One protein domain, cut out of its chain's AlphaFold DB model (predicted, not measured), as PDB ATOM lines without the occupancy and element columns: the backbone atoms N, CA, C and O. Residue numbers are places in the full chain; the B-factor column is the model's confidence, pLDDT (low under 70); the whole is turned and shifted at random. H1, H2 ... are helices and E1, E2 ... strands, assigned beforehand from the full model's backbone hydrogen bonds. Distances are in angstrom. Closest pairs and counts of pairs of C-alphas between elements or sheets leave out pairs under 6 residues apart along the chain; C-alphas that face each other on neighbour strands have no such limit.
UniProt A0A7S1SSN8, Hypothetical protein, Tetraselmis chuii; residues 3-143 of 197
ATOM      1  N   PRO A   3       3.969 -48.884 -44.371       86.81
ATOM      2  CA  PRO A   3       4.716 -49.196 -45.582       86.81
ATOM      3  C   PRO A   3       3.985 -48.607 -46.793       86.81
ATOM      4  O   PRO A   3       2.802 -48.892 -46.995       86.81
ATOM      5  N   LEU A   4       4.671 -47.775 -47.581       85.12
ATOM      6  CA  LEU A   4       4.126 -47.152 -48.792       85.12
ATOM      7  C   LEU A   4       5.143 -47.194 -49.932       85.12
ATOM      8  O   LEU A   4       6.313 -46.871 -49.728       85.12
ATOM      9  N   THR A   5       4.692 -47.535 -51.137       90.06
ATOM     10  CA  THR A   5       5.465 -47.322 -52.371       90.06
ATOM     11  C   THR A   5       5.467 -45.842 -52.765       90.06
ATOM     12  O   THR A   5       4.702 -45.031 -52.231       90.06
ATOM     13  N   SER A   6       6.306 -45.469 -53.735       89.50
ATOM     14  CA  SER A   6       6.381 -44.085 -54.230       89.50
ATOM     15  C   SER A   6       5.034 -43.596 -54.787       89.50
ATOM     16  O   SER A   6       4.572 -42.509 -54.439       89.50
ATOM     17  N   ALA A   7       4.361 -44.432 -55.590       87.44
ATOM     18  CA  ALA A   7       3.054 -44.118 -56.168       87.44
ATOM     19  C   ALA A   7       1.952 -44.012 -55.097       87.44
ATOM     20  O   ALA A   7       1.098 -43.130 -55.165       87.44
ATOM     21  N   GLN A   8       1.996 -44.872 -54.074       85.81
ATOM     22  CA  GLN A   8       1.048 -44.829 -52.959       85.81
ATOM     23  C   GLN A   8       1.216 -43.566 -52.112       85.81
ATOM     24  O   GLN A   8       0.222 -42.952 -51.725       85.81
ATOM     25  N   LEU A   9       2.459 -43.151 -51.845       86.69
ATOM     26  CA  LEU A   9       2.740 -41.909 -51.127       86.69
ATOM     27  C   LEU A   9       2.244 -40.684 -51.908       86.69
ATOM     28  O   LEU A   9       1.651 -39.783 -51.314       86.69
ATOM     29  N   GLU A  10       2.464 -40.651 -53.224       88.25
ATOM     30  CA  GLU A  10       1.973 -39.576 -54.092       88.25
ATOM     31  C   GLU A  10       0.447 -39.477 -54.051       88.25
ATOM     32  O   GLU A  10      -0.107 -38.403 -53.804       88.25
ATOM     33  N   ALA A  11      -0.234 -40.603 -54.247       83.38
ATOM     34  CA  ALA A  11      -1.685 -40.643 -54.262       83.38
ATOM     35  C   ALA A  11      -2.296 -40.259 -52.913       83.38
ATOM     36  O   ALA A  11      -3.221 -39.447 -52.870       83.38
ATOM     37  N   PHE A  12      -1.714 -40.747 -51.811       82.00
ATOM     38  CA  PHE A  12      -2.076 -40.321 -50.462       82.00
ATOM     39  C   PHE A  12      -1.944 -38.799 -50.300       82.00
ATOM     40  O   PHE A  12      -2.867 -38.140 -49.825       82.00
ATOM     41  N   CYS A  13      -0.832 -38.223 -50.762       85.38
ATOM     42  CA  CYS A  13      -0.580 -36.789 -50.659       85.38
ATOM     43  C   CYS A  13      -1.577 -35.936 -51.454       85.38
ATOM     44  O   CYS A  13      -1.941 -34.838 -51.036       85.38
ATOM     45  N   ARG A  14      -2.001 -36.437 -52.619       83.81
ATOM     46  CA  ARG A  14      -2.954 -35.768 -53.514       83.81
ATOM     47  C   ARG A  14      -4.418 -36.039 -53.151       83.81
ATOM     48  O   ARG A  14      -5.296 -35.480 -53.801       83.81
ATOM     49  N   GLY A  15      -4.688 -36.887 -52.156       70.00
ATOM     50  CA  GLY A  15      -6.044 -37.327 -51.819       70.00
ATOM     51  C   GLY A  15      -6.706 -38.142 -52.938       70.00
ATOM     52  O   GLY A  15      -7.925 -38.107 -53.085       70.00
ATOM     53  N   GLN A  16      -5.909 -38.823 -53.767       61.12
ATOM     54  CA  GLN A  16      -6.385 -39.623 -54.894       61.12
ATOM     55  C   GLN A  16      -6.450 -41.105 -54.517       61.12
ATOM     56  O   GLN A  16      -5.532 -41.652 -53.908       61.12
ATOM     57  N   ASN A  17      -7.527 -41.768 -54.935       51.94
ATOM     58  CA  ASN A  17      -7.662 -43.217 -54.832       51.94
ATOM     59  C   ASN A  17      -6.920 -43.864 -56.006       51.94
ATOM     60  O   ASN A  17      -7.291 -43.634 -57.158       51.94
ATOM     61  N   VAL A  18      -5.884 -44.655 -55.736       49.66
ATOM     62  CA  VAL A  18      -5.235 -45.472 -56.776       49.66
ATOM     63  C   VAL A  18      -6.070 -46.741 -56.957       49.66
ATOM     64  O   VAL A  18      -6.398 -47.402 -55.977       49.66
ATOM     65  N   ASP A  19      -6.449 -47.056 -58.197       50.41
ATOM     66  CA  ASP A  19      -7.167 -48.283 -58.593       50.41
ATOM     67  C   ASP A  19      -8.596 -48.472 -58.044       50.41
ATOM     68  O   ASP A  19      -9.059 -49.597 -57.864       50.41
ATOM     69  N   GLY A  20      -9.336 -47.387 -57.781       40.81
ATOM     70  CA  GLY A  20     -10.739 -47.471 -57.329       40.81
ATOM     71  C   GLY A  20     -10.919 -48.066 -55.926       40.81
ATOM     72  O   GLY A  20     -12.036 -48.153 -55.419       40.81
ATOM     73  N   VAL A  21      -9.812 -48.419 -55.281       39.69
ATOM     74  CA  VAL A  21      -9.708 -48.741 -53.870       39.69
ATOM     75  C   VAL A  21      -9.349 -47.416 -53.190       39.69
ATOM     76  O   VAL A  21      -8.301 -46.845 -53.509       39.69
ATOM     77  N   PRO A  22     -10.195 -46.858 -52.294       41.84
ATOM     78  CA  PRO A  22      -9.729 -45.823 -51.373       41.84
ATOM     79  C   PRO A  22      -8.457 -46.370 -50.763       41.84
ATOM     80  O   PRO A  22      -8.491 -47.542 -50.383       41.84
ATOM     81  N   PRO A  23      -7.331 -45.643 -50.745       45.84
ATOM     82  CA  PRO A  23      -6.100 -46.271 -50.336       45.84
ATOM     83  C   PRO A  23      -6.376 -46.802 -48.923       45.84
ATOM     84  O   PRO A  23      -6.687 -46.047 -48.001       45.84
ATOM     85  N   ASN A  24      -6.366 -48.137 -48.764       44.34
ATOM     86  CA  ASN A  24      -6.648 -48.827 -47.492       44.34
ATOM     87  C   ASN A  24      -5.631 -48.429 -46.398       44.34
ATOM     88  O   ASN A  24      -5.647 -48.930 -45.279       44.34
ATOM     89  N   ASN A  25      -4.721 -47.542 -46.775       37.91
ATOM     90  CA  ASN A  25      -3.726 -46.825 -46.041       37.91
ATOM     91  C   ASN A  25      -3.879 -45.354 -46.484       37.91
ATOM     92  O   ASN A  25      -3.782 -45.051 -47.663       37.91
ATOM     93  N   PRO A  26      -4.016 -44.409 -45.574       45.75
ATOM     94  CA  PRO A  26      -3.001 -44.253 -44.565       45.75
ATOM     95  C   PRO A  26      -3.408 -45.144 -43.395       45.75
ATOM     96  O   PRO A  26      -4.601 -45.311 -43.181       45.75
ATOM     97  N   GLY A  27      -2.458 -45.834 -42.755       48.28
ATOM     98  CA  GLY A  27      -2.756 -46.991 -41.893       48.28
ATOM     99  C   GLY A  27      -3.893 -46.789 -40.934       48.28
ATOM    100  O   GLY A  27      -4.246 -45.661 -40.629       48.28
ATOM    101  N   ILE A  28      -4.398 -47.886 -40.380       49.22
ATOM    102  CA  ILE A  28      -5.329 -47.875 -39.247       49.22
ATOM    103  C   ILE A  28      -5.080 -46.681 -38.291       49.22
ATOM    104  O   ILE A  28      -6.058 -46.033 -37.950       49.22
ATOM    105  N   PRO A  29      -3.831 -46.265 -37.955       51.22
ATOM    106  CA  PRO A  29      -3.577 -45.013 -37.230       51.22
ATOM    107  C   PRO A  29      -4.147 -43.728 -37.859       51.22
ATOM    108  O   PRO A  29      -4.775 -42.946 -37.168       51.22
ATOM    109  N   LEU A  30      -3.948 -43.493 -39.150       54.03
ATOM    110  CA  LEU A  30      -4.370 -42.299 -39.882       54.03
ATOM    111  C   LEU A  30      -5.865 -42.313 -40.237       54.03
ATOM    112  O   LEU A  30      -6.492 -41.258 -40.227       54.03
ATOM    113  N   GLN A  31      -6.448 -43.489 -40.483       55.47
ATOM    114  CA  GLN A  31      -7.905 -43.651 -40.598       55.47
ATOM    115  C   GLN A  31      -8.606 -43.492 -39.246       55.47
ATOM    116  O   GLN A  31      -9.629 -42.819 -39.173       55.47
ATOM    117  N   LEU A  32      -8.033 -44.035 -38.165       55.97
ATOM    118  CA  LEU A  32      -8.487 -43.750 -36.802       55.97
ATOM    119  C   LEU A  32      -8.360 -42.260 -36.502       55.97
ATOM    120  O   LEU A  32      -9.273 -41.710 -35.922       55.97
ATOM    121  N   MET A  33      -7.287 -41.585 -36.916       58.78
ATOM    122  CA  MET A  33      -7.150 -40.137 -36.713       58.78
ATOM    123  C   MET A  33      -8.188 -39.327 -37.492       58.78
ATOM    124  O   MET A  33      -8.715 -38.363 -36.952       58.78
ATOM    125  N   ALA A  34      -8.485 -39.712 -38.735       56.88
ATOM    126  CA  ALA A  34      -9.497 -39.046 -39.549       56.88
ATOM    127  C   ALA A  34     -10.920 -39.296 -39.019       56.88
ATOM    128  O   ALA A  34     -11.703 -38.361 -38.937       56.88
ATOM    129  N   GLY A  35     -11.239 -40.532 -38.620       58.75
ATOM    130  CA  GLY A  35     -12.560 -40.896 -38.095       58.75
ATOM    131  C   GLY A  35     -12.786 -40.488 -36.638       58.75
ATOM    132  O   GLY A  35     -13.906 -40.173 -36.260       58.75
ATOM    133  N   LEU A  36     -11.733 -40.446 -35.817       59.72
ATOM    134  CA  LEU A  36     -11.815 -39.956 -34.440       59.72
ATOM    135  C   LEU A  36     -12.122 -38.463 -34.404       59.72
ATOM    136  O   LEU A  36     -12.648 -38.010 -33.401       59.72
ATOM    137  N   LEU A  37     -11.786 -37.705 -35.448       60.66
ATOM    138  CA  LEU A  37     -11.838 -36.240 -35.463       60.66
ATOM    139  C   LEU A  37     -12.732 -35.707 -36.586       60.66
ATOM    140  O   LEU A  37     -12.615 -34.537 -36.955       60.66
ATOM    141  N   ASP A  38     -13.610 -36.567 -37.109       60.41
ATOM    142  CA  ASP A  38     -14.636 -36.191 -38.071       60.41
ATOM    143  C   ASP A  38     -15.477 -35.043 -37.502       60.41
ATOM    144  O   ASP A  38     -15.942 -35.087 -36.365       60.41
ATOM    145  N   THR A  39     -15.620 -33.976 -38.281       57.91
ATOM    146  CA  THR A  39     -16.208 -32.711 -37.828       57.91
ATOM    147  C   THR A  39     -17.726 -32.770 -37.688       57.91
ATOM    148  O   THR A  39     -18.313 -31.852 -37.116       57.91
ATOM    149  N   ASP A  40     -18.361 -33.828 -38.198       63.97
ATOM    150  CA  ASP A  40     -19.817 -33.981 -38.174       63.97
ATOM    151  C   ASP A  40     -20.353 -34.428 -36.804       63.97
ATOM    152  O   ASP A  40     -21.536 -34.221 -36.521       63.97
ATOM    153  N   GLN A  41     -19.505 -34.983 -35.924       68.25
ATOM    154  CA  GLN A  41     -19.863 -35.253 -34.528       68.25
ATOM    155  C   GLN A  41     -18.753 -34.833 -33.559       68.25
ATOM    156  O   GLN A  41     -17.581 -35.099 -33.816       68.25
ATOM    157  N   PRO A  42     -19.097 -34.216 -32.413       73.31
ATOM    158  CA  PRO A  42     -18.101 -33.851 -31.420       73.31
ATOM    159  C   PRO A  42     -17.437 -35.112 -30.864       73.31
ATOM    160  O   PRO A  42     -18.090 -35.981 -30.279       73.31
ATOM    161  N   THR A  43     -16.122 -35.210 -31.025       84.50
ATOM    162  CA  THR A  43     -15.327 -36.252 -30.382       84.50
ATOM    163  C   THR A  43     -15.329 -36.024 -28.883       84.50
ATOM    164  O   THR A  43     -14.873 -34.985 -28.407       84.50
ATOM    165  N   VAL A  44     -15.790 -37.012 -28.125       88.81
ATOM    166  CA  VAL A  44     -15.836 -36.936 -26.664       88.81
ATOM    167  C   VAL A  44     -15.013 -38.039 -26.009       88.81
ATOM    168  O   VAL A  44     -14.833 -39.125 -26.557       88.81
ATOM    169  N   ILE A  45     -14.529 -37.764 -24.802       91.44
ATOM    170  CA  ILE A  45     -13.860 -38.727 -23.924       91.44
ATOM    171  C   ILE A  45     -14.577 -38.811 -22.584       91.44
ATOM    172  O   ILE A  45     -15.225 -37.855 -22.157       91.44
ATOM    173  N   GLY A  46     -14.416 -39.934 -21.892       94.50
ATOM    174  CA  GLY A  46     -14.912 -40.073 -20.529       94.50
ATOM    175  C   GLY A  46     -14.180 -39.127 -19.578       94.50
ATOM    176  O   GLY A  46     -12.950 -39.106 -19.523       94.50
ATOM    177  N   ARG A  47     -14.944 -38.365 -18.796       95.19
ATOM    178  CA  ARG A  47     -14.460 -37.546 -17.678       95.19
ATOM    179  C   ARG A  47     -13.846 -38.411 -16.578       95.19
ATOM    180  O   ARG A  47     -12.907 -37.988 -15.906       95.19
ATOM    181  N   TRP A  48     -14.396 -39.610 -16.415       94.25
ATOM    182  CA  TRP A  48     -14.093 -40.578 -15.369       94.25
ATOM    183  C   TRP A  48     -13.657 -41.915 -15.959       94.25
ATOM    184  O   TRP A  48     -14.047 -42.269 -17.074       94.25
ATOM    185  N   GLY A  49     -12.939 -42.718 -15.167       89.94
ATOM    186  CA  GLY A  49     -12.546 -44.078 -15.559       89.94
ATOM    187  C   GLY A  49     -13.723 -45.034 -15.800       89.94
ATOM    188  O   GLY A  49     -13.548 -46.061 -16.447       89.94
ATOM    189  N   ASN A  50     -14.918 -44.695 -15.310       92.56
ATOM    190  CA  ASN A  50     -16.147 -45.479 -15.426       92.56
ATOM    191  C   ASN A  50     -17.322 -44.649 -15.974       92.56
ATOM    192  O   ASN A  50     -18.445 -44.810 -15.506       92.56
ATOM    193  N   SER A  51     -17.048 -43.744 -16.920       94.88
ATOM    194  CA  SER A  51     -18.076 -42.857 -17.477       94.88
ATOM    195  C   SER A  51     -19.235 -43.649 -18.104       94.88
ATOM    196  O   SER A  51     -19.004 -44.558 -18.904       94.88
ATOM    197  N   ASP A  52     -20.473 -43.306 -17.758       93.88
ATOM    198  CA  ASP A  52     -21.691 -43.917 -18.288       93.88
ATOM    199  C   ASP A  52     -22.026 -43.341 -19.674       93.88
ATOM    200  O   ASP A  52     -22.198 -42.133 -19.858       93.88
ATOM    201  N   ALA A  53     -22.169 -44.220 -20.669       90.75
ATOM    202  CA  ALA A  53     -22.538 -43.854 -22.037       90.75
ATOM    203  C   ALA A  53     -23.908 -43.163 -22.141       90.75
ATOM    204  O   ALA A  53     -24.159 -42.439 -23.102       90.75
ATOM    205  N   THR A  54     -24.794 -43.366 -21.165       93.75
ATOM    206  CA  THR A  54     -26.117 -42.734 -21.124       93.75
ATOM    207  C   THR A  54     -26.111 -41.363 -20.444       93.75
ATOM    208  O   THR A  54     -27.054 -40.590 -20.619       93.75
ATOM    209  N   ASN A  55     -25.043 -41.019 -19.713       93.31
ATOM    210  CA  ASN A  55     -24.924 -39.750 -19.007       93.31
ATOM    211  C   ASN A  55     -24.013 -38.773 -19.757       93.31
ATOM    212  O   ASN A  55     -22.799 -38.758 -19.571       93.31
ATOM    213  N   VAL A  56     -24.615 -37.878 -20.544       90.81
ATOM    214  CA  VAL A  56     -23.894 -36.863 -21.339       90.81
ATOM    215  C   VAL A  56     -22.966 -35.957 -20.517       90.81
ATOM    216  O   VAL A  56     -21.986 -35.449 -21.050       90.81
ATOM    217  N   ASN A  57     -23.219 -35.774 -19.216       91.56
ATOM    218  CA  ASN A  57     -22.397 -34.913 -18.354       91.56
ATOM    219  C   ASN A  57     -21.057 -35.547 -17.955       91.56
ATOM    220  O   ASN A  57     -20.184 -34.865 -17.412       91.56
ATOM    221  N   GLU A  58     -20.898 -36.848 -18.195       94.88
ATOM    222  CA  GLU A  58     -19.666 -37.591 -17.936       94.88
ATOM    223  C   GLU A  58     -18.733 -37.604 -19.146       94.88
ATOM    224  O   GLU A  58     -17.679 -38.228 -19.099       94.88
ATOM    225  N   TRP A  59     -19.081 -36.875 -20.205       94.31
ATOM    226  CA  TRP A  59     -18.294 -36.778 -21.421       94.31
ATOM    227  C   TRP A  59     -17.701 -35.375 -21.565       94.31
ATOM    228  O   TRP A  59     -18.325 -34.366 -21.230       94.31
ATOM    229  N   VAL A  60     -16.452 -35.314 -22.016       93.88
ATOM    230  CA  VAL A  60     -15.705 -34.078 -22.265       93.88
ATOM    231  C   VAL A  60     -15.357 -34.040 -23.739       93.88
ATOM    232  O   VAL A  60     -14.757 -34.978 -24.257       93.88
ATOM    233  N   GLU A  61     -15.739 -32.964 -24.413       91.56
ATOM    234  CA  GLU A  61     -15.391 -32.748 -25.814       91.56
ATOM    235  C   GLU A  61     -13.887 -32.499 -25.970       91.56
ATOM    236  O   GLU A  61     -13.272 -31.769 -25.187       91.56
ATOM    237  N   ILE A  62     -13.289 -33.123 -26.984       89.25
ATOM    238  CA  ILE A  62     -11.898 -32.891 -27.356       89.25
ATOM    239  C   ILE A  62     -11.840 -31.676 -28.273       89.25
ATOM    240  O   ILE A  62     -12.299 -31.715 -29.413       89.25
ATOM    241  N   VAL A  63     -11.183 -30.615 -27.813       88.50
ATOM    242  CA  VAL A  63     -10.934 -29.442 -28.651       88.50
ATOM    243  C   VAL A  63      -9.809 -29.739 -29.640       88.50
ATOM    244  O   VAL A  63      -8.703 -30.130 -29.251       88.50
ATOM    245  N   GLN A  64     -10.077 -29.530 -30.926       81.31
ATOM    246  CA  GLN A  64      -9.096 -29.697 -31.995       81.31
ATOM    247  C   GLN A  64      -8.365 -28.379 -32.283       81.31
ATOM    248  O   GLN A  64      -8.975 -27.310 -32.313       81.31
ATOM    249  N   ASP A  65      -7.055 -28.446 -32.521       72.44
ATOM    250  CA  ASP A  65      -6.289 -27.294 -33.005       72.44
ATOM    251  C   ASP A  65      -6.612 -27.012 -34.487       72.44
ATOM    252  O   ASP A  65      -6.512 -27.894 -35.342       72.44
ATOM    253  N   ALA A  66      -6.989 -25.769 -34.800       61.09
ATOM    254  CA  ALA A  66      -7.531 -25.354 -36.096       61.09
ATOM    255  C   ALA A  66      -6.476 -25.165 -37.207       61.09
ATOM    256  O   ALA A  66      -6.815 -24.753 -38.318       61.09
ATOM    257  N   ASN A  67      -5.194 -25.445 -36.947       58.84
ATOM    258  CA  ASN A  67      -4.115 -25.277 -37.929       58.84
ATOM    259  C   ASN A  67      -4.119 -26.374 -39.014       58.84
ATOM    260  O   ASN A  67      -3.262 -27.265 -39.075       58.84
ATOM    261  N   ALA A  68      -5.099 -26.294 -39.912       59.84
ATOM    262  CA  ALA A  68      -5.203 -27.127 -41.098       59.84
ATOM    263  C   ALA A  68      -4.408 -26.515 -42.261       59.84
ATOM    264  O   ALA A  68      -4.944 -25.816 -43.118       59.84
ATOM    265  N   THR A  69      -3.111 -26.810 -42.325       69.12
ATOM    266  CA  THR A  69      -2.361 -26.657 -43.579       69.12
ATOM    267  C   THR A  69      -2.655 -27.877 -44.461       69.12
ATOM    268  O   THR A  69      -2.707 -29.004 -43.957       69.12
ATOM    269  N   ALA A  70      -2.860 -27.684 -45.766       75.69
ATOM    270  CA  ALA A  70      -3.079 -28.785 -46.708       75.69
ATOM    271  C   ALA A  70      -1.782 -29.578 -46.966       75.69
ATOM    272  O   ALA A  70      -0.680 -29.031 -46.873       75.69
ATOM    273  N   MET A  71      -1.896 -30.870 -47.284       84.06
ATOM    274  CA  MET A  71      -0.751 -31.656 -47.762       84.06
ATOM    275  C   MET A  71      -0.349 -31.195 -49.166       84.06
ATOM    276  O   MET A  71      -1.201 -30.800 -49.966       84.06
ATOM    277  N   ARG A  72       0.952 -31.231 -49.473       88.69
ATOM    278  CA  ARG A  72       1.467 -30.834 -50.790       88.69
ATOM    279  C   ARG A  72       2.493 -31.825 -51.300       88.69
ATOM    280  O   ARG A  72       3.507 -32.065 -50.653       88.69
ATOM    281  N   TRP A  73       2.266 -32.320 -52.508       91.50
ATOM    282  CA  TRP A  73       3.214 -33.178 -53.200       91.50
ATOM    283  C   TRP A  73       4.260 -32.372 -53.977       91.50
ATOM    284  O   TRP A  73       3.936 -31.371 -54.627       91.50
ATOM    285  N   ASN A  74       5.511 -32.830 -53.935       94.56
ATOM    286  CA  ASN A  74       6.607 -32.348 -54.766       94.56
ATOM    287  C   ASN A  74       7.174 -33.494 -55.614       94.56
ATOM    288  O   ASN A  74       7.858 -34.387 -55.107       94.56
ATOM    289  N   ASP A  75       6.934 -33.422 -56.921       92.31
ATOM    290  CA  ASP A  75       7.370 -34.426 -57.891       92.31
ATOM    291  C   ASP A  75       8.890 -34.547 -58.031       92.31
ATOM    292  O   ASP A  75       9.389 -35.649 -58.258       92.31
ATOM    293  N   ALA A  76       9.628 -33.444 -57.872       92.19
ATOM    294  CA  ALA A  76      11.079 -33.419 -58.049       92.19
ATOM    295  C   ALA A  76      11.812 -34.109 -56.892       92.19
ATOM    296  O   ALA A  76      12.803 -34.805 -57.105       92.19
ATOM    297  N   THR A  77      11.324 -33.928 -55.662       93.44
ATOM    298  CA  THR A  77      11.951 -34.501 -54.462       93.44
ATOM    299  C   THR A  77      11.274 -35.779 -53.979       93.44
ATOM    300  O   THR A  77      11.807 -36.436 -53.088       93.44
ATOM    301  N   LYS A  78      10.123 -36.147 -54.562       93.44
ATOM    302  CA  LYS A  78       9.261 -37.246 -54.096       93.44
ATOM    303  C   LYS A  78       8.926 -37.097 -52.611       93.44
ATOM    304  O   LYS A  78       9.054 -38.029 -51.814       93.44
ATOM    305  N   THR A  79       8.526 -35.877 -52.256       94.69
ATOM    306  CA  THR A  79       8.186 -35.475 -50.890       94.69
ATOM    307  C   THR A  79       6.717 -35.101 -50.814       94.69
ATOM    308  O   THR A  79       6.251 -34.252 -51.572       94.69
ATOM    309  N   CYS A  80       6.007 -35.696 -49.859       91.44
ATOM    310  CA  CYS A  80       4.737 -35.176 -49.390       91.44
ATOM    311  C   CYS A  80       4.984 -34.303 -48.162       91.44
ATOM    312  O   CYS A  80       5.394 -34.803 -47.114       91.44
ATOM    313  N   SER A  81       4.759 -33.002 -48.298       91.75
ATOM    314  CA  SER A  81       4.912 -32.063 -47.194       91.75
ATOM    315  C   SER A  81       3.649 -31.973 -46.354       91.75
ATOM    316  O   SER A  81       2.532 -32.103 -46.868       91.75
ATOM    317  N   ASN A  82       3.849 -31.664 -45.072       85.06
ATOM    318  CA  ASN A  82       2.782 -31.360 -44.123       85.06
ATOM    319  C   ASN A  82       1.812 -32.544 -43.875       85.06
ATOM    320  O   ASN A  82       0.633 -32.365 -43.544       85.06
ATOM    321  N   VAL A  83       2.334 -33.770 -43.990       83.81
ATOM    322  CA  VAL A  83       1.621 -35.005 -43.639       83.81
ATOM    323  C   VAL A  83       1.317 -34.998 -42.152       83.81
ATOM    324  O   VAL A  83       2.198 -34.730 -41.338       83.81
ATOM    325  N   MET A  84       0.080 -35.331 -41.797       80.38
ATOM    326  CA  MET A  84      -0.337 -35.533 -40.414       80.38
ATOM    327  C   MET A  84       0.286 -36.826 -39.872       80.38
ATOM    328  O   MET A  84      -0.314 -37.887 -39.932       80.38
ATOM    329  N   SER A  85       1.518 -36.764 -39.383       84.44
ATOM    330  CA  SER A  85       2.301 -37.921 -38.942       84.44
ATOM    331  C   SER A  85       2.119 -38.262 -37.469       84.44
ATOM    332  O   SER A  85       2.850 -39.087 -36.924       84.44
ATOM    333  N   GLY A  86       1.151 -37.655 -36.793       83.69
ATOM    334  CA  GLY A  86       0.862 -38.007 -35.420       83.69
ATOM    335  C   GLY A  86      -0.115 -37.085 -34.727       83.69
ATOM    336  O   GLY A  86      -0.626 -36.127 -35.307       83.69
ATOM    337  N   PHE A  87      -0.333 -37.371 -33.454       83.62
ATOM    338  CA  PHE A  87      -1.169 -36.569 -32.578       83.62
ATOM    339  C   PHE A  87      -0.541 -36.437 -31.198       83.62
ATOM    340  O   PHE A  87       0.178 -37.319 -30.721       83.62
ATOM    341  N   LYS A  88      -0.857 -35.324 -30.550       89.94
ATOM    342  CA  LYS A  88      -0.577 -35.061 -29.151       89.94
ATOM    343  C   LYS A  88      -1.900 -34.789 -28.446       89.94
ATOM    344  O   LYS A  88      -2.502 -33.741 -28.664       89.94
ATOM    345  N   PHE A  89      -2.331 -35.723 -27.609       90.25
ATOM    346  CA  PHE A  89      -3.428 -35.511 -26.675       90.25
ATOM    347  C   PHE A  89      -2.904 -34.875 -25.400       90.25
ATOM    348  O   PHE A  89      -1.897 -35.315 -24.837       90.25
ATOM    349  N   GLU A  90      -3.614 -33.861 -24.933       94.44
ATOM    350  CA  GLU A  90      -3.377 -33.258 -23.638       94.44
ATOM    351  C   GLU A  90      -4.680 -33.225 -22.849       94.44
ATOM    352  O   GLU A  90      -5.686 -32.673 -23.302       94.44
ATOM    353  N   PHE A  91      -4.637 -33.833 -21.671       95.69
ATOM    354  CA  PHE A  91      -5.749 -33.907 -20.742       95.69
ATOM    355  C   PHE A  91      -5.409 -33.086 -19.510       95.69
ATOM    356  O   PHE A  91      -4.435 -33.380 -18.817       95.69
ATOM    357  N   LEU A  92      -6.211 -32.065 -19.232       96.56
ATOM    358  CA  LEU A  92      -6.158 -31.354 -17.967       96.56
ATOM    359  C   LEU A  92      -6.980 -32.142 -16.949       96.56
ATOM    360  O   LEU A  92      -8.150 -32.442 -17.193       96.56
ATOM    361  N   THR A  93      -6.368 -32.490 -15.826       96.81
ATOM    362  CA  THR A  93      -7.010 -33.245 -14.754       96.81
ATOM    363  C   THR A  93      -7.093 -32.425 -13.484       96.81
ATOM    364  O   THR A  93      -6.204 -31.636 -13.172       96.81
ATOM    365  N   ASN A  94      -8.168 -32.606 -12.730       94.19
ATOM    366  CA  ASN A  94      -8.342 -31.967 -11.436       94.19
ATOM    367  C   ASN A  94      -9.053 -32.909 -10.460       94.19
ATOM    368  O   ASN A  94      -9.735 -33.852 -10.857       94.19
ATOM    369  N   PHE A  95      -8.891 -32.646  -9.171       93.12
ATOM    370  CA  PHE A  95      -9.569 -33.362  -8.103       93.12
ATOM    371  C   PHE A  95     -10.897 -32.696  -7.752       93.12
ATOM    372  O   PHE A  95     -10.977 -31.474  -7.610       93.12
ATOM    373  N   VAL A  96     -11.936 -33.503  -7.563       89.62
ATOM    374  CA  VAL A  96     -13.252 -33.054  -7.093       89.62
ATOM    375  C   VAL A  96     -13.836 -34.043  -6.081       89.62
ATOM    376  O   VAL A  96     -13.347 -35.162  -5.917       89.62
ATOM    377  N   GLY A  97     -14.905 -33.638  -5.395       86.25
ATOM    378  CA  GLY A  97     -15.580 -34.458  -4.390       86.25
ATOM    379  C   GLY A  97     -15.114 -34.161  -2.966       86.25
ATOM    380  O   GLY A  97     -14.761 -33.030  -2.634       86.25
ATOM    381  N   ALA A  98     -15.179 -35.168  -2.097       82.12
ATOM    382  CA  ALA A  98     -14.876 -35.005  -0.680       82.12
ATOM    383  C   ALA A  98     -13.378 -34.754  -0.445       82.12
ATOM    384  O   ALA A  98     -12.541 -35.455  -1.004       82.12
ATOM    385  N   SER A  99     -13.036 -33.826   0.456       80.19
ATOM    386  CA  SER A  99     -11.635 -33.474   0.756       80.19
ATOM    387  C   SER A  99     -10.793 -34.651   1.266       80.19
ATOM    388  O   SER A  99      -9.595 -34.699   1.020       80.19
ATOM    389  N   TYR A 100     -11.413 -35.615   1.952       83.56
ATOM    390  CA  TYR A 100     -10.746 -36.811   2.477       83.56
ATOM    391  C   TYR A 100     -10.699 -37.984   1.484       83.56
ATOM    392  O   TYR A 100     -10.040 -38.983   1.760       83.56
ATOM    393  N   ASN A 101     -11.415 -37.897   0.361       86.44
ATOM    394  CA  ASN A 101     -11.397 -38.907  -0.696       86.44
ATOM    395  C   ASN A 101     -11.637 -38.258  -2.073       86.44
ATOM    396  O   ASN A 101     -12.667 -38.521  -2.709       86.44
ATOM    397  N   PRO A 102     -10.731 -37.367  -2.512       88.75
ATOM    398  CA  PRO A 102     -10.882 -36.679  -3.783       88.75
ATOM    399  C   PRO A 102     -10.819 -37.681  -4.936       88.75
ATOM    400  O   PRO A 102     -10.005 -38.603  -4.935       88.75
ATOM    401  N   GLN A 103     -11.666 -37.480  -5.939       90.75
ATOM    402  CA  GLN A 103     -11.656 -38.251  -7.176       90.75
ATOM    403  C   GLN A 103     -11.051 -37.399  -8.288       90.75
ATOM    404  O   GLN A 103     -11.377 -36.219  -8.416       90.75
ATOM    405  N   SER A 104     -10.152 -37.989  -9.076       93.31
ATOM    406  CA  SER A 104      -9.564 -37.321 -10.237       93.31
ATOM    407  C   SER A 104     -10.524 -37.388 -11.417       93.31
ATOM    408  O   SER A 104     -11.085 -38.447 -11.699       93.31
ATOM    409  N   GLN A 105     -10.684 -36.267 -12.109       94.81
ATOM    410  CA  GLN A 105     -11.483 -36.154 -13.320       94.81
ATOM    411  C   GLN A 105     -10.685 -35.465 -14.421       94.81
ATOM    412  O   GLN A 105      -9.783 -34.675 -14.137       94.81
ATOM    413  N   VAL A 106     -11.060 -35.699 -15.676       96.88
ATOM    414  CA  VAL A 106     -10.608 -34.869 -16.799       96.88
ATOM    415  C   VAL A 106     -11.508 -33.637 -16.891       96.88
ATOM    416  O   VAL A 106     -12.707 -33.763 -17.130       96.88
ATOM    417  N   SER A 107     -10.961 -32.439 -16.688       95.25
ATOM    418  CA  SER A 107     -11.712 -31.181 -16.824       95.25
ATOM    419  C   SER A 107     -11.696 -30.637 -18.247       95.25
ATOM    420  O   SER A 107     -12.640 -29.962 -18.652       95.25
ATOM    421  N   PHE A 108     -10.635 -30.920 -19.002       95.12
ATOM    422  CA  PHE A 108     -10.458 -30.423 -20.360       95.12
ATOM    423  C   PHE A 108      -9.595 -31.377 -21.186       95.12
ATOM    424  O   PHE A 108      -8.662 -31.995 -20.670       95.12
ATOM    425  N   ALA A 109      -9.888 -31.466 -22.481       93.44
ATOM    426  CA  ALA A 109      -9.137 -32.272 -23.427       93.44
ATOM    427  C   ALA A 109      -8.864 -31.482 -24.701       93.44
ATOM    428  O   ALA A 109      -9.753 -30.828 -25.247       93.44
ATOM    429  N   ARG A 110      -7.636 -31.584 -25.206       90.81
ATOM    430  CA  ARG A 110      -7.280 -31.072 -26.528       90.81
ATOM    431  C   ARG A 110      -6.426 -32.053 -27.305       90.81
ATOM    432  O   ARG A 110      -5.672 -32.836 -26.724       90.81
ATOM    433  N   VAL A 111      -6.504 -31.950 -28.625       87.94
ATOM    434  CA  VAL A 111      -5.638 -32.672 -29.553       87.94
ATOM    435  C   VAL A 111      -4.897 -31.696 -30.459       87.94
ATOM    436  O   VAL A 111      -5.476 -30.771 -31.025       87.94
ATOM    437  N   GLN A 112      -3.593 -31.918 -30.593       86.44
ATOM    438  CA  GLN A 112      -2.728 -31.215 -31.532       86.44
ATOM    439  C   GLN A 112      -2.194 -32.198 -32.565       86.44
ATOM    440  O   GLN A 112      -1.765 -33.302 -32.224       86.44
ATOM    441  N   PHE A 113      -2.172 -31.788 -33.826       82.69
ATOM    442  CA  PHE A 113      -1.635 -32.610 -34.901       82.69
ATOM    443  C   PHE A 113      -0.127 -32.430 -35.028       82.69
ATOM    444  O   PHE A 113       0.373 -31.315 -35.173       82.69
ATOM    445  N   ILE A 114       0.598 -33.545 -35.025       86.00
ATOM    446  CA  ILE A 114       2.013 -33.566 -35.381       86.00
ATOM    447  C   ILE A 114       2.084 -33.682 -36.897       86.00
ATOM    448  O   ILE A 114       1.463 -34.566 -37.494       86.00
ATOM    449  N   ARG A 115       2.833 -32.774 -37.520       85.81
ATOM    450  CA  ARG A 115       3.011 -32.744 -38.968       85.81
ATOM    451  C   ARG A 115       4.476 -32.892 -39.336       85.81
ATOM    452  O   ARG A 115       5.347 -32.332 -38.678       85.81
ATOM    453  N   SER A 116       4.741 -33.647 -40.392       89.56
ATOM    454  CA  SER A 116       6.091 -33.854 -40.913       89.56
ATOM    455  C   SER A 116       6.082 -34.042 -42.419       89.56
ATOM    456  O   SER A 116       5.068 -34.423 -43.000       89.56
ATOM    457  N   ASP A 117       7.250 -33.890 -43.022       93.19
ATOM    458  CA  ASP A 117       7.449 -34.170 -44.433       93.19
ATOM    459  C   ASP A 117       7.896 -35.620 -44.624       93.19
ATOM    460  O   ASP A 117       8.835 -36.102 -43.984       93.19
ATOM    461  N   TRP A 118       7.202 -36.332 -45.505       92.88
ATOM    462  CA  TRP A 118       7.501 -37.713 -45.860       92.88
ATOM    463  C   TRP A 118       8.164 -37.748 -47.227       92.88
ATOM    464  O   TRP A 118       7.541 -37.439 -48.239       92.88
ATOM    465  N   THR A 119       9.437 -38.140 -47.259       95.38
ATOM    466  CA  THR A 119      10.222 -38.249 -48.495       95.38
ATOM    467  C   THR A 119      10.506 -39.706 -48.814       95.38
ATOM    468  O   THR A 119      11.058 -40.435 -47.983       95.38
ATOM    469  N   PHE A 120      10.178 -40.119 -50.035       94.19
ATOM    470  CA  PHE A 120      10.546 -41.428 -50.554       94.19
ATOM    471  C   PHE A 120      12.003 -41.403 -51.038       94.19
ATOM    472  O   PHE A 120      12.349 -40.698 -51.987       94.19
ATOM    473  N   ARG A 121      12.888 -42.133 -50.353       93.19
ATOM    474  CA  ARG A 121      14.344 -42.037 -50.546       93.19
ATOM    475  C   ARG A 121      14.843 -42.906 -51.698       93.19
ATOM    476  O   ARG A 121      15.744 -42.492 -52.424       93.19
ATOM    477  N   ASN A 122      14.279 -44.102 -51.880       87.81
ATOM    478  CA  ASN A 122      14.777 -45.072 -52.857       87.81
ATOM    479  C   ASN A 122      14.087 -44.949 -54.225       87.81
ATOM    480  O   ASN A 122      13.344 -45.824 -54.646       87.81
ATOM    481  N   GLN A 123      14.370 -43.877 -54.965       80.81
ATOM    482  CA  GLN A 123      13.722 -43.625 -56.261       80.81
ATOM    483  C   GLN A 123      14.001 -44.693 -57.341       80.81
ATOM    484  O   GLN A 123      13.275 -44.760 -58.328       80.81
ATOM    485  N   ARG A 124      15.043 -45.524 -57.179       84.38
ATOM    486  CA  ARG A 124      15.389 -46.596 -58.132       84.38
ATOM    487  C   ARG A 124      14.542 -47.854 -57.955       84.38
ATOM    488  O   ARG A 124      14.407 -48.611 -58.908       84.38
ATOM    489  N   ALA A 125      13.975 -48.054 -56.768       87.44
ATOM    490  CA  ALA A 125      13.058 -49.142 -56.462       87.44
ATOM    491  C   ALA A 125      11.702 -48.557 -56.041       87.44
ATOM    492  O   ALA A 125      11.248 -48.724 -54.915       87.44
ATOM    493  N   ALA A 126      11.073 -47.811 -56.951       84.00
ATOM    494  CA  ALA A 126       9.814 -47.110 -56.686       84.00
ATOM    495  C   ALA A 126       8.646 -48.044 -56.310       84.00
ATOM    496  O   ALA A 126       7.712 -47.599 -55.641       84.00
ATOM    497  N   GLU A 127       8.735 -49.313 -56.719       86.06
ATOM    498  CA  GLU A 127       7.781 -50.387 -56.417       86.06
ATOM    499  C   GLU A 127       8.016 -51.039 -55.042       86.06
ATOM    500  O   GLU A 127       7.147 -51.746 -54.536       86.06
ATOM    501  N   GLU A 128       9.174 -50.813 -54.412       89.25
ATOM    502  CA  GLU A 128       9.441 -51.306 -53.061       89.25
ATOM    503  C   GLU A 128       8.809 -50.371 -52.024       89.25
ATOM    504  O   GLU A 128       8.884 -49.145 -52.123       89.25
ATOM    505  N   ALA A 129       8.177 -50.942 -51.001       88.25
ATOM    506  CA  ALA A 129       7.580 -50.147 -49.940       88.25
ATOM    507  C   ALA A 129       8.657 -49.577 -48.998       88.25
ATOM    508  O   ALA A 129       9.544 -50.296 -48.538       88.25
ATOM    509  N   GLN A 130       8.543 -48.289 -48.672       90.44
ATOM    510  CA  GLN A 130       9.318 -47.623 -47.630       90.44
ATOM    511  C   GLN A 130       8.447 -47.431 -46.386       90.44
ATOM    512  O   GLN A 130       7.290 -47.020 -46.484       90.44
ATOM    513  N   ASP A 131       9.022 -47.667 -45.210       90.00
ATOM    514  CA  ASP A 131       8.345 -47.439 -43.938       90.00
ATOM    515  C   ASP A 131       8.307 -45.956 -43.552       90.00
ATOM    516  O   ASP A 131       9.337 -45.281 -43.456       90.00
ATOM    517  N   PHE A 132       7.105 -45.474 -43.244       88.06
ATOM    518  CA  PHE A 132       6.860 -44.173 -42.624       88.06
ATOM    519  C   PHE A 132       6.333 -44.346 -41.199       88.06
ATOM    520  O   PHE A 132       5.614 -45.295 -40.888       88.06
ATOM    521  N   PHE A 133       6.690 -43.443 -40.292       87.00
ATOM    522  CA  PHE A 133       6.321 -43.567 -38.882       87.00
ATOM    523  C   PHE A 133       5.236 -42.564 -38.513       87.00
ATOM    524  O   PHE A 133       5.271 -41.409 -38.933       87.00
ATOM    525  N   VAL A 134       4.284 -43.045 -37.714       85.06
ATOM    526  CA  VAL A 134       3.235 -42.237 -37.098       85.06
ATOM    527  C   VAL A 134       3.456 -42.270 -35.594       85.06
ATOM    528  O   VAL A 134       3.688 -43.346 -35.038       85.06
ATOM    529  N   THR A 135       3.382 -41.112 -34.949       86.75
ATOM    530  CA  THR A 135       3.649 -40.966 -33.517       86.75
ATOM    531  C   THR A 135       2.395 -40.532 -32.773       86.75
ATOM    532  O   THR A 135       1.663 -39.651 -33.208       86.75
ATOM    533  N   SER A 136       2.169 -41.128 -31.611       87.44
ATOM    534  CA  SER A 136       1.130 -40.727 -30.669       87.44
ATOM    535  C   SER A 136       1.796 -40.266 -29.383       87.44
ATOM    536  O   SER A 136       2.693 -40.941 -28.873       87.44
ATOM    537  N   HIS A 137       1.367 -39.123 -28.865       91.12
ATOM    538  CA  HIS A 137       1.761 -38.644 -27.553       91.12
ATOM    539  C   HIS A 137       0.520 -38.362 -26.718       91.12
ATOM    540  O   HIS A 137      -0.432 -37.750 -27.198       91.12
ATOM    541  N   VAL A 138       0.545 -38.784 -25.459       93.00
ATOM    542  CA  VAL A 138      -0.527 -38.529 -24.500       93.00
ATOM    543  C   VAL A 138       0.094 -37.920 -23.257       93.00
ATOM    544  O   VAL A 138       1.037 -38.478 -22.697       93.00
ATOM    545  N   GLN A 139      -0.442 -36.782 -22.834       95.50
ATOM    546  CA  GLN A 139       0.021 -36.055 -21.665       95.50
ATOM    547  C   GLN A 139      -1.157 -35.750 -20.740       95.50
ATOM    548  O   GLN A 139      -2.183 -35.240 -21.182       95.50
ATOM    549  N   PHE A 140      -0.982 -36.026 -19.450       95.25
ATOM    550  CA  PHE A 140      -1.903 -35.606 -18.399       95.25
ATOM    551  C   PHE A 140      -1.258 -34.462 -17.620       95.25
ATOM    552  O   PHE A 140      -0.126 -34.587 -17.152       95.25
ATOM    553  N   VAL A 141      -1.962 -33.341 -17.515       95.56
ATOM    554  CA  VAL A 141      -1.521 -32.130 -16.826       95.56
ATOM    555  C   VAL A 141      -2.434 -31.932 -15.628       95.56
ATOM    556  O   VAL A 141      -3.639 -31.795 -15.796       95.56
ATOM    557  N   ALA A 142      -1.874 -31.923 -14.421       95.19
ATOM    558  CA  ALA A 142      -2.649 -31.598 -13.232       95.19
ATOM    559  C   ALA A 142      -2.929 -30.089 -13.200       95.19
ATOM    560  O   ALA A 142      -2.012 -29.277 -13.325       95.19
ATOM    561  N   GLN A 143      -4.193 -29.721 -13.037       93.44
ATOM    562  CA  GLN A 143      -4.612 -28.347 -12.823       93.44
ATOM    563  C   GLN A 143      -4.181 -27.896 -11.425       93.44
ATOM    564  O   GLN A 143      -4.384 -28.613 -10.445       93.44
TER     565      GLN A 143
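What this domain is: This is residues 3 to 143 of the 197 residues of the protein "Hypothetical protein" of Tetraselmis chuii (UniProt A0A7S1SSN8). A long hairpin of two strands, E4 and E5, runs the length of a rod, with the shorter strands E3 and E7 beside E4 and with E2, then E1, beyond E5. Two short helices lie on one face of this twisted sheet, H1 near one end of the rod and H2 farther along. The 141 printed residues have the named elements H1, H2, E1, E2, E3, E4, E5, E6 and E7 in that order. The sheet is branched and has parallel and antiparallel pairs, and the class is mixed, helices and strands. The whole is loose, with a radius of gyration of the C-alphas of 19.4 A and spans of 67 by 28 by 24 A.

How they stand to each other: E4, residues 79 to 98, and E5, residues 101 to 119, form an antiparallel hairpin at 174 degrees, with N 90 and O 110 within hydrogen-bond range at 2.9 A. E3, residues 72 to 74, forms a hairpin with E4, with N 74 and O 79 at 2.9 A; E3, E4 and E5 are a meander, each strand the antiparallel neighbour of the one before. E7, residues 135 to 142, is parallel to E4 at 25 degrees, with N 89 and O 137 at 2.8 A. E3 and E7 lie on one side of E4, E5 on the other side. E2, residues 59 to 64, is parallel to E5 at 28 degrees, with N 63 and O 109 at 2.9 A. E1, residues 44 to 46, forms an antiparallel hairpin with E2, with N 45 and O 60 at 2.8 A. E6, residues 130 to 132, pairs with no named strand and runs on into E7 at 11 degrees; its residues 130 to 131 pair antiparallel with residues 3 to 4. H1, residues 6 to 14, is on the sheet over E4 at a height of 8.7 A, and only just runs across the strands, at 61 degrees to E4 on the local plane; its C-alpha closest to E4 is that of Cys 13, 5.7 A from that of Cys 80. H2, residues 28 to 36, is on the same face at a height of 8.4 A, only just over none of the strands, with 2 C-alphas falling on E4 and 2 on E5; the closest C-alphas of H2 and E4 are those of Leu 30 and Met 84, 7.9 A apart. In H1 and H2 every O i to N i+4 pair is within hydrogen-bond range.

Where its parts are: E4 is 55.3 A long, from C-alpha 79 at (8.186, -35.475, -50.890) to C-alpha 98 at (-14.876, -35.005, -0.680). E5 is 52.5 A long, E7 23.2 A and E2 15.7 A. H1 begins at C-alpha 6, (6.381, -44.085, -54.230).

The domain as a whole: The C-alphas of Tyr 100 and Arg 124 are the two farthest apart, at 66.7 A. The printed part has no cut; the links H1 to H2 and E1 to E2 are long. The mean pLDDT of the printed part is 81.7, and residues 16 to 41 and 66 to 69 are under 70.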